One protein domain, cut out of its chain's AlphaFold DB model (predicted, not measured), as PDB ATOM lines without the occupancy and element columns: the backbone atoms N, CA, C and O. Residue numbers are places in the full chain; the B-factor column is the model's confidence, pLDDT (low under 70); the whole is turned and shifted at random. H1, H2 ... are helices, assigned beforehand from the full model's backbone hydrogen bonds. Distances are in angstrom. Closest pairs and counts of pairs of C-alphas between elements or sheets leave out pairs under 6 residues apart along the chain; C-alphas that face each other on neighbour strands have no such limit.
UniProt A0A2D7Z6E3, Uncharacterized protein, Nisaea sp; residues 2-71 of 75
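What this domain is: This is residues 2 to 71 of the 75 residues of an uncharacterized protein of Nisaea sp (UniProt A0A2D7Z6E3). The model is an open, strung-out L of four helices that do not pack on one another. H1 makes one arm, the chain turns back through a short link to H2 at the corner, and H3, a long link and H4 make the other, longer arm, with H4 at its far end. The printed part has 70 residues with four named helices, H1, H2, H3 and H4 in chain order, and no named strand; the class is all helix. It is extended, with a radius of gyration of the C-alphas of 18.2 A, and elongated, spanning 52 by 31 by 24 A.

How they stand to each other: H1, residues 2 to 24, touches no helix, and its residues 2 to 12 stand free. H2, residues 31 to 39, is apart from H1, with no C-alpha of the one within 8 A of the other. H3, residues 41 to 50, and H2 meet only through their link. H4, residues 63 to 69, is apart from H1, H2 and H3; H1 and H3 are apart too. Residues 34 to 58 and 61 to 67 also stand free. Each O i to N i+4 pair inside H1, H2, H3 and H4 is within hydrogen-bond range.

Where its parts are: H1 begins at C-alpha 2, (139.879, 129.617, 169.373), and runs 32.6 A to C-alpha 24, (164.968, 145.159, 183.196). From first to last C-alpha, H2 measures 12.5 A, H3 14.4 A and H4 10.2 A. H4 ends at C-alpha 69, (146.007, 176.120, 166.938).

The domain as a whole: The two C-alphas farthest apart are those of Pro 31 and Arg 71, at 52.9 A. The printed part has no cut. The link from H1 to H2 is short, that from H2 to H3 tight, and that from H3 to H4, residues 51 to 62, long. The mean pLDDT of the printed part is 79.8; residues 2 to 6 and residue 63 are under 70.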
ATOM      1  N   ALA A   2     139.153 129.940 168.129       64.50
ATOM      2  CA  ALA A   2     139.879 129.617 169.373       64.50
ATOM      3  C   ALA A   2     141.409 129.541 169.174       64.50
ATOM      4  O   ALA A   2     142.166 130.068 169.978       64.50
ATOM      5  N   GLU A   3     141.838 128.956 168.058       63.53
ATOM      6  CA  GLU A   3     143.249 128.738 167.706       63.53
ATOM      7  C   GLU A   3     143.993 130.042 167.356       63.53
ATOM      8  O   GLU A   3     145.107 130.279 167.808       63.53
ATOM      9  N   GLU A   4     143.322 130.946 166.644       67.62
ATOM     10  CA  GLU A   4     143.816 132.287 166.301       67.62
ATOM     11  C   GLU A   4     144.002 133.163 167.549       67.62
ATOM     12  O   GLU A   4     145.066 133.734 167.765       67.62
ATOM     13  N   LYS A   5     143.016 133.158 168.456       61.97
ATOM     14  CA  LYS A   5     143.095 133.874 169.737       61.97
ATOM     15  C   LYS A   5     144.233 133.356 170.624       61.97
ATOM     16  O   LYS A   5     144.831 134.118 171.380       61.97
ATOM     17  N   GLN A   6     144.532 132.063 170.530       65.88
ATOM     18  CA  GLN A   6     145.620 131.431 171.269       65.88
ATOM     19  C   GLN A   6     146.995 131.767 170.674       65.88
ATOM     20  O   GLN A   6     147.942 131.990 171.428       65.88
ATOM     21  N   SER A   7     147.088 131.886 169.347       76.62
ATOM     22  CA  SER A   7     148.285 132.376 168.652       76.62
ATOM     23  C   SER A   7     148.594 133.836 169.000       76.62
ATOM     24  O   SER A   7     149.735 134.164 169.320       76.62
ATOM     25  N   ASP A   8     147.587 134.710 169.004       78.00
ATOM     26  CA  ASP A   8     147.764 136.124 169.362       78.00
ATOM     27  C   ASP A   8     148.210 136.298 170.815       78.00
ATOM     28  O   ASP A   8     149.099 137.095 171.123       78.00
ATOM     29  N   GLN A   9     147.641 135.498 171.718       71.50
ATOM     30  CA  GLN A   9     148.043 135.490 173.118       71.50
ATOM     31  C   GLN A   9     149.496 135.023 173.290       71.50
ATOM     32  O   GLN A   9     150.233 135.606 174.087       71.50
ATOM     33  N   ALA A  10     149.935 134.018 172.527       77.19
ATOM     34  CA  ALA A  10     151.320 133.551 172.549       77.19
ATOM     35  C   ALA A  10     152.303 134.629 172.056       77.19
ATOM     36  O   ALA A  10     153.344 134.842 172.682       77.19
ATOM     37  N   HIS A  11     151.956 135.365 170.995       81.31
ATOM     38  CA  HIS A  11     152.767 136.484 170.509       81.31
ATOM     39  C   HIS A  11     152.862 137.627 171.526       81.31
ATOM     40  O   HIS A  11     153.948 138.164 171.751       81.31
ATOM     41  N   ALA A  12     151.753 137.966 172.190       74.69
ATOM     42  CA  ALA A  12     151.745 138.981 173.238       74.69
ATOM     43  C   ALA A  12     152.650 138.594 174.422       74.69
ATOM     44  O   ALA A  12     153.400 139.431 174.925       74.69
ATOM     45  N   ILE A  13     152.633 137.321 174.832       83.56
ATOM     46  CA  ILE A  13     153.501 136.805 175.902       83.56
ATOM     47  C   ILE A  13     154.981 136.897 175.500       83.56
ATOM     48  O   ILE A  13     155.798 137.378 176.285       83.56
ATOM     49  N   ALA A  14     155.329 136.493 174.274       83.94
ATOM     50  CA  ALA A  14     156.707 136.541 173.780       83.94
ATOM     51  C   ALA A  14     157.257 137.977 173.696       83.94
ATOM     52  O   ALA A  14     158.410 138.227 174.058       83.94
ATOM     53  N   PHE A  15     156.426 138.934 173.269       86.62
ATOM     54  CA  PHE A  15     156.794 140.350 173.244       86.62
ATOM     55  C   PHE A  15     157.091 140.884 174.650       86.62
ATOM     56  O   PHE A  15     158.134 141.502 174.865       86.62
ATOM     57  N   VAL A  16     156.209 140.610 175.618       82.00
ATOM     58  CA  VAL A  16     156.389 141.049 177.010       82.00
ATOM     59  C   VAL A  16     157.656 140.449 177.618       82.00
ATOM     60  O   VAL A  16     158.419 141.179 178.245       82.00
ATOM     61  N   ALA A  17     157.921 139.159 177.389       80.75
ATOM     62  CA  ALA A  17     159.136 138.508 177.878       80.75
ATOM     63  C   ALA A  17     160.408 139.134 177.284       80.75
ATOM     64  O   ALA A  17     161.349 139.435 178.014       80.75
ATOM     65  N   THR A  18     160.404 139.413 175.979       83.44
ATOM     66  CA  THR A  18     161.533 140.062 175.294       83.44
ATOM     67  C   THR A  18     161.783 141.470 175.833       83.44
ATOM     68  O   THR A  18     162.924 141.851 176.080       83.44
ATOM     69  N   ALA A  19     160.719 142.249 176.043       78.38
ATOM     70  CA  ALA A  19     160.828 143.597 176.584       78.38
ATOM     71  C   ALA A  19     161.333 143.598 178.039       78.38
ATOM     72  O   ALA A  19     162.167 144.432 178.385       78.38
ATOM     73  N   ALA A  20     160.863 142.666 178.875       79.38
ATOM     74  CA  ALA A  20     161.294 142.539 180.267       79.38
ATOM     75  C   ALA A  20     162.785 142.182 180.381       79.38
ATOM     76  O   ALA A  20     163.514 142.841 181.124       79.38
ATOM     77  N   ALA A  21     163.249 141.215 179.585       81.00
ATOM     78  CA  ALA A  21     164.661 140.854 179.528       81.00
ATOM     79  C   ALA A  21     165.514 142.033 179.031       81.00
ATOM     80  O   ALA A  21     166.516 142.383 179.644       81.00
ATOM     81  N   TYR A  22     165.082 142.713 177.964       82.44
ATOM     82  CA  TYR A  22     165.863 143.798 177.369       82.44
ATOM     83  C   TYR A  22     165.992 145.035 178.273       82.44
ATOM     84  O   TYR A  22     167.065 145.628 178.358       82.44
ATOM     85  N   TRP A  23     164.910 145.456 178.934       81.25
ATOM     86  CA  TRP A  23     164.889 146.714 179.692       81.25
ATOM     87  C   TRP A  23     165.169 146.556 181.182       81.25
ATOM     88  O   TRP A  23     165.563 147.525 181.830       81.25
ATOM     89  N   SER A  24     164.903 145.382 181.749       79.75
ATOM     90  CA  SER A  24     164.968 145.159 183.196       79.75
ATOM     91  C   SER A  24     165.872 143.998 183.590       79.75
ATOM     92  O   SER A  24     166.045 143.790 184.786       79.75
ATOM     93  N   ASP A  25     166.448 143.274 182.620       83.44
ATOM     94  CA  ASP A  25     167.264 142.072 182.850       83.44
ATOM     95  C   ASP A  25     166.517 141.021 183.697       83.44
ATOM     96  O   ASP A  25     167.081 140.329 184.543       83.44
ATOM     97  N   VAL A  26     165.193 140.951 183.509       80.19
ATOM     98  CA  VAL A  26     164.303 140.015 184.203       80.19
ATOM     99  C   VAL A  26     163.789 138.987 183.207       80.19
ATOM    100  O   VAL A  26     162.992 139.320 182.329       80.19
ATOM    101  N   ASP A  27     164.177 137.729 183.407       78.88
ATOM    102  CA  ASP A  27     163.614 136.584 182.692       78.88
ATOM    103  C   ASP A  27     162.323 136.093 183.375       78.88
ATOM    104  O   ASP A  27     162.344 135.721 184.554       78.88
ATOM    105  N   PRO A  28     161.177 136.052 182.668       72.38
ATOM    106  CA  PRO A  28     159.975 135.405 183.178       72.38
ATOM    107  C   PRO A  28     160.098 133.864 183.186       72.38
ATOM    108  O   PRO A  28     160.711 133.295 182.282       72.38
ATOM    109  N   PRO A  29     159.426 133.159 184.118       79.25
ATOM    110  CA  PRO A  29     158.645 133.714 185.219       79.25
ATOM    111  C   PRO A  29     159.553 134.131 186.384       79.25
ATOM    112  O   PRO A  29     160.285 133.311 186.939       79.25
ATOM    113  N   HIS A  30     159.461 135.400 186.791       78.12
ATOM    114  CA  HIS A  30     160.153 135.912 187.970       78.12
ATOM    115  C   HIS A  30     159.119 136.199 189.069       78.12
ATOM    116  O   HIS A  30     158.395 137.193 188.974       78.12
ATOM    117  N   PRO A  31     159.051 135.391 190.146       80.56
ATOM    118  CA  PRO A  31     157.955 135.458 191.116       80.56
ATOM    119  C   PRO A  31     157.746 136.833 191.760       80.56
ATOM    120  O   PRO A  31     156.613 137.237 192.011       80.56
ATOM    121  N   ALA A  32     158.822 137.590 192.011       82.94
ATOM    122  CA  ALA A  32     158.695 138.939 192.565       82.94
ATOM    123  C   ALA A  32     158.171 139.952 191.531       82.94
ATOM    124  O   ALA A  32     157.487 140.904 191.902       82.94
ATOM    125  N   ALA A  33     158.465 139.735 190.244       75.81
ATOM    126  CA  ALA A  33     157.947 140.570 189.166       75.81
ATOM    127  C   ALA A  33     156.458 140.280 188.945       75.81
ATOM    128  O   ALA A  33     155.677 141.219 188.844       75.81
ATOM    129  N   ASP A  34     156.052 139.007 188.988       80.50
ATOM    130  CA  ASP A  34     154.641 138.605 188.920       80.50
ATOM    131  C   ASP A  34     153.837 139.181 190.094       80.50
ATOM    132  O   ASP A  34     152.747 139.727 189.914       80.50
ATOM    133  N   TYR A  35     154.403 139.125 191.304       82.12
ATOM    134  CA  TYR A  35     153.796 139.716 192.493       82.12
ATOM    135  C   TYR A  35     153.626 141.237 192.366       82.12
ATOM    136  O   TYR A  35     152.555 141.771 192.664       82.12
ATOM    137  N   LEU A  36     154.655 141.951 191.898       83.69
ATOM    138  CA  LEU A  36     154.589 143.397 191.686       83.69
ATOM    139  C   LEU A  36     153.619 143.772 190.554       83.69
ATOM    140  O   LEU A  36     152.826 144.699 190.712       83.69
ATOM    141  N   ALA A  37     153.632 143.028 189.447       82.81
ATOM    142  CA  ALA A  37     152.702 143.205 188.336       82.81
ATOM    143  C   ALA A  37     151.245 143.028 188.793       82.81
ATOM    144  O   ALA A  37     150.375 143.804 188.395       82.81
ATOM    145  N   GLY A  38     150.987 142.067 189.685       84.69
ATOM    146  CA  GLY A  38     149.686 141.888 190.328       84.69
ATOM    147  C   GLY A  38     149.255 143.099 191.160       84.69
ATOM    148  O   GLY A  38     148.101 143.517 191.072       84.69
ATOM    149  N   GLN A  39     150.171 143.711 191.918       91.19
ATOM    150  CA  GLN A  39     149.862 144.881 192.754       91.19
ATOM    151  C   GLN A  39     149.464 146.123 191.946       91.19
ATOM    152  O   GLN A  39     148.651 146.918 192.410       91.19
ATOM    153  N   VAL A  40     150.004 146.287 190.736       90.19
ATOM    154  CA  VAL A  40     149.715 147.443 189.868       90.19
ATOM    155  C   VAL A  40     148.653 147.148 188.805       90.19
ATOM    156  O   VAL A  40     148.361 148.006 187.972       90.19
ATOM    157  N   ALA A  41     148.046 145.957 188.821       87.38
ATOM    158  CA  ALA A  41     147.089 145.524 187.805       87.38
ATOM    159  C   ALA A  41     145.855 146.439 187.718       87.38
ATOM    160  O   ALA A  41     145.431 146.796 186.621       87.38
ATOM    161  N   GLU A  42     145.301 146.866 188.856       88.44
ATOM    162  CA  GLU A  42     144.151 147.782 188.877       88.44
ATOM    163  C   GLU A  42     144.535 149.199 188.440       88.44
ATOM    164  O   GLU A  42     143.791 149.842 187.703       88.44
ATOM    165  N   THR A  43     145.733 149.664 188.799       91.62
ATOM    166  CA  THR A  43     146.282 150.928 188.287       91.62
ATOM    167  C   THR A  43     146.428 150.889 186.767       91.62
ATOM    168  O   THR A  43     146.011 151.821 186.082       91.62
ATOM    169  N   ARG A  44     146.957 149.787 186.222       89.81
ATOM    170  CA  ARG A  44     147.057 149.568 184.777       89.81
ATOM    171  C   ARG A  44     145.680 149.604 184.111       89.81
ATOM    172  O   ARG A  44     145.524 150.318 183.126       89.81
ATOM    173  N   LYS A  45     144.685 148.892 184.652       89.06
ATOM    174  CA  LYS A  45     143.304 148.926 184.137       89.06
ATOM    175  C   LYS A  45     142.712 150.333 184.174       89.06
ATOM    176  O   LYS A  45     142.050 150.736 183.224       89.06
ATOM    177  N   GLY A  46     142.973 151.085 185.243       93.56
ATOM    178  CA  GLY A  46     142.566 152.483 185.361       93.56
ATOM    179  C   GLY A  46     143.135 153.343 184.232       93.56
ATOM    180  O   GLY A  46     142.385 154.061 183.579       93.56
ATOM    181  N   PHE A  47     144.432 153.221 183.936       89.94
ATOM    182  CA  PHE A  47     145.045 153.937 182.811       89.94
ATOM    183  C   PHE A  47     144.534 153.469 181.446       89.94
ATOM    184  O   PHE A  47     144.322 154.294 180.561       89.94
ATOM    185  N   GLU A  48     144.308 152.168 181.262       91.75
ATOM    186  CA  GLU A  48     143.712 151.635 180.032       91.75
ATOM    187  C   GLU A  48     142.299 152.190 179.800       91.75
ATOM    188  O   GLU A  48     141.968 152.523 178.667       91.75
ATOM    189  N   ALA A  49     141.502 152.360 180.860       91.81
ATOM    190  CA  ALA A  49     140.162 152.939 180.785       91.81
ATOM    191  C   ALA A  49     140.152 154.449 180.485       91.81
ATOM    192  O   ALA A  49     139.160 154.957 179.969       91.81
ATOM    193  N   LEU A  50     141.233 155.166 180.806       90.94
ATOM    194  CA  LEU A  50     141.373 156.595 180.503       90.94
ATOM    195  C   LEU A  50     141.799 156.864 179.055       90.94
ATOM    196  O   LEU A  50     141.612 157.981 178.571       90.94
ATOM    197  N   ARG A  51     142.344 155.862 178.357       85.06
ATOM    198  CA  ARG A  51     142.720 155.992 176.948       85.06
ATOM    199  C   ARG A  51     141.488 156.335 176.105       85.06
ATOM    200  O   ARG A  51     140.458 155.674 176.206       85.06
ATOM    201  N   GLY A  52     141.598 157.350 175.264       85.06
ATOM    202  CA  GLY A  52     140.522 157.878 174.425       85.06
ATOM    203  C   GLY A  52     139.548 158.799 175.159       85.06
ATOM    204  O   GLY A  52     138.539 159.189 174.580       85.06
ATOM    205  N   THR A  53     139.803 159.122 176.432       87.75
ATOM    206  CA  THR A  53     138.937 160.013 177.234       87.75
ATOM    207  C   THR A  53     139.608 161.331 177.602       87.75
ATOM    208  O   THR A  53     138.944 162.253 178.076       87.75
ATOM    209  N   MET A  54     140.928 161.422 177.431       82.69
ATOM    210  CA  MET A  54     141.706 162.564 177.887       82.69
ATOM    211  C   MET A  54     141.823 163.604 176.776       82.69
ATOM    212  O   MET A  54     142.213 163.278 175.662       82.69
ATOM    213  N   ALA A  55     141.539 164.867 177.105       75.88
ATOM    214  CA  ALA A  55     141.528 165.974 176.143       75.88
ATOM    215  C   ALA A  55     142.855 166.148 175.378       75.88
ATOM    216  O   ALA A  55     142.843 166.566 174.228       75.88
ATOM    217  N   PHE A  56     143.988 165.767 175.979       74.25
ATOM    218  CA  PHE A  56     145.291 165.836 175.311       74.25
ATOM    219  C   PHE A  56     145.457 164.824 174.170       74.25
ATOM    220  O   PHE A  56     146.386 164.942 173.378       74.25
ATOM    221  N   GLU A  57     144.617 163.792 174.089       77.88
ATOM    222  CA  GLU A  57     144.676 162.820 172.990       77.88
ATOM    223  C   GLU A  57     144.124 163.401 171.681       77.88
ATOM    224  O   GLU A  57     144.495 162.932 170.605       77.88
ATOM    225  N   ASP A  58     143.309 164.454 171.783       74.88
ATOM    226  CA  ASP A  58     142.844 165.262 170.656       74.88
ATOM    227  C   ASP A  58     143.823 166.404 170.325       74.88
ATOM    228  O   ASP A  58     143.710 167.033 169.269       74.88
ATOM    229  N   GLU A  59     144.797 166.676 171.205       72.31
ATOM    230  CA  GLU A  59     145.763 167.748 170.997       72.31
ATOM    231  C   GLU A  59     146.776 167.388 169.900       72.31
ATOM    232  O   GLU A  59     147.180 166.227 169.732       72.31
ATOM    233  N   PRO A  60     147.267 168.388 169.150       72.50
ATOM    234  CA  PRO A  60     148.248 168.136 168.120       72.50
ATOM    235  C   PRO A  60     149.550 167.606 168.727       72.50
ATOM    236  O   PRO A  60     150.304 168.325 169.376       72.50
ATOM    237  N   SER A  61     149.879 166.349 168.420       71.81
ATOM    238  CA  SER A  61     151.104 165.675 168.892       71.81
ATOM    239  C   SER A  61     152.421 166.325 168.437       71.81
ATOM    240  O   SER A  61     153.497 165.908 168.866       71.81
ATOM    241  N   SER A  62     152.364 167.352 167.577       76.88
ATOM    242  CA  SER A  62     153.533 168.115 167.148       76.88
ATOM    243  C   SER A  62     153.484 169.556 167.647       76.88
ATOM    244  O   SER A  62     152.483 170.258 167.501       76.88
ATOM    245  N   PHE A  63     154.632 170.025 168.135       68.56
ATOM    246  CA  PHE A  63     154.850 171.406 168.569       68.56
ATOM    247  C   PHE A  63     154.427 172.440 167.514       68.56
ATOM    248  O   PHE A  63     153.853 173.477 167.834       68.56
ATOM    249  N   VAL A  64     154.672 172.140 166.236       75.12
ATOM    250  CA  VAL A  64     154.309 173.021 165.120       75.12
ATOM    251  C   VAL A  64     152.791 173.136 164.974       75.12
ATOM    252  O   VAL A  64     152.287 174.232 164.753       75.12
ATOM    253  N   ALA A  65     152.053 172.038 165.132       76.19
ATOM    254  CA  ALA A  65     150.597 172.059 165.041       76.19
ATOM    255  C   ALA A  65     149.950 172.758 166.255       76.19
ATOM    256  O   ALA A  65     149.035 173.555 166.064       76.19
ATOM    257  N   ALA A  66     150.511 172.592 167.459       76.12
ATOM    258  CA  ALA A  66     150.089 173.340 168.647       76.12
ATOM    259  C   ALA A  66     150.290 174.867 168.496       76.12
ATOM    260  O   ALA A  66     149.452 175.655 168.932       76.12
ATOM    261  N   ILE A  67     151.362 175.311 167.821       78.62
ATOM    262  CA  ILE A  67     151.585 176.738 167.509       78.62
ATOM    263  C   ILE A  67     150.509 177.299 166.571       78.62
ATOM    264  O   ILE A  67     150.133 178.464 166.697       78.62
ATOM    265  N   PHE A  68     150.031 176.509 165.606       75.69
ATOM    266  CA  PHE A  68     148.997 176.971 164.680       75.69
ATOM    267  C   PHE A  68     147.625 177.074 165.344       75.69
ATOM    268  O   PHE A  68     146.904 178.027 165.065       75.69
ATOM    269  N   GLU A  69     147.289 176.138 166.229       74.38
ATOM    270  CA  GLU A  69     146.007 176.120 166.938       74.38
ATOM    271  C   GLU A  69     145.907 177.210 168.018       74.38
ATOM    272  O   GLU A  69     144.849 177.801 168.214       74.38
ATOM    273  N   THR A  70     147.025 177.547 168.667       73.38
ATOM    274  CA  THR A  70     147.087 178.604 169.698       73.38
ATOM    275  C   THR A  70     147.256 180.017 169.132       73.38
ATOM    276  O   THR A  70     147.344 180.987 169.889       73.38
ATOM    277  N   ARG A  71     147.318 180.174 167.805       76.56
ATOM    278  CA  ARG A  71     147.498 181.481 167.169       76.56
ATOM    279  C   ARG A  71     146.191 182.270 167.231       76.56
ATOM    280  O   ARG A  71     145.182 181.827 166.694       76.56
TER     281      ARG A  71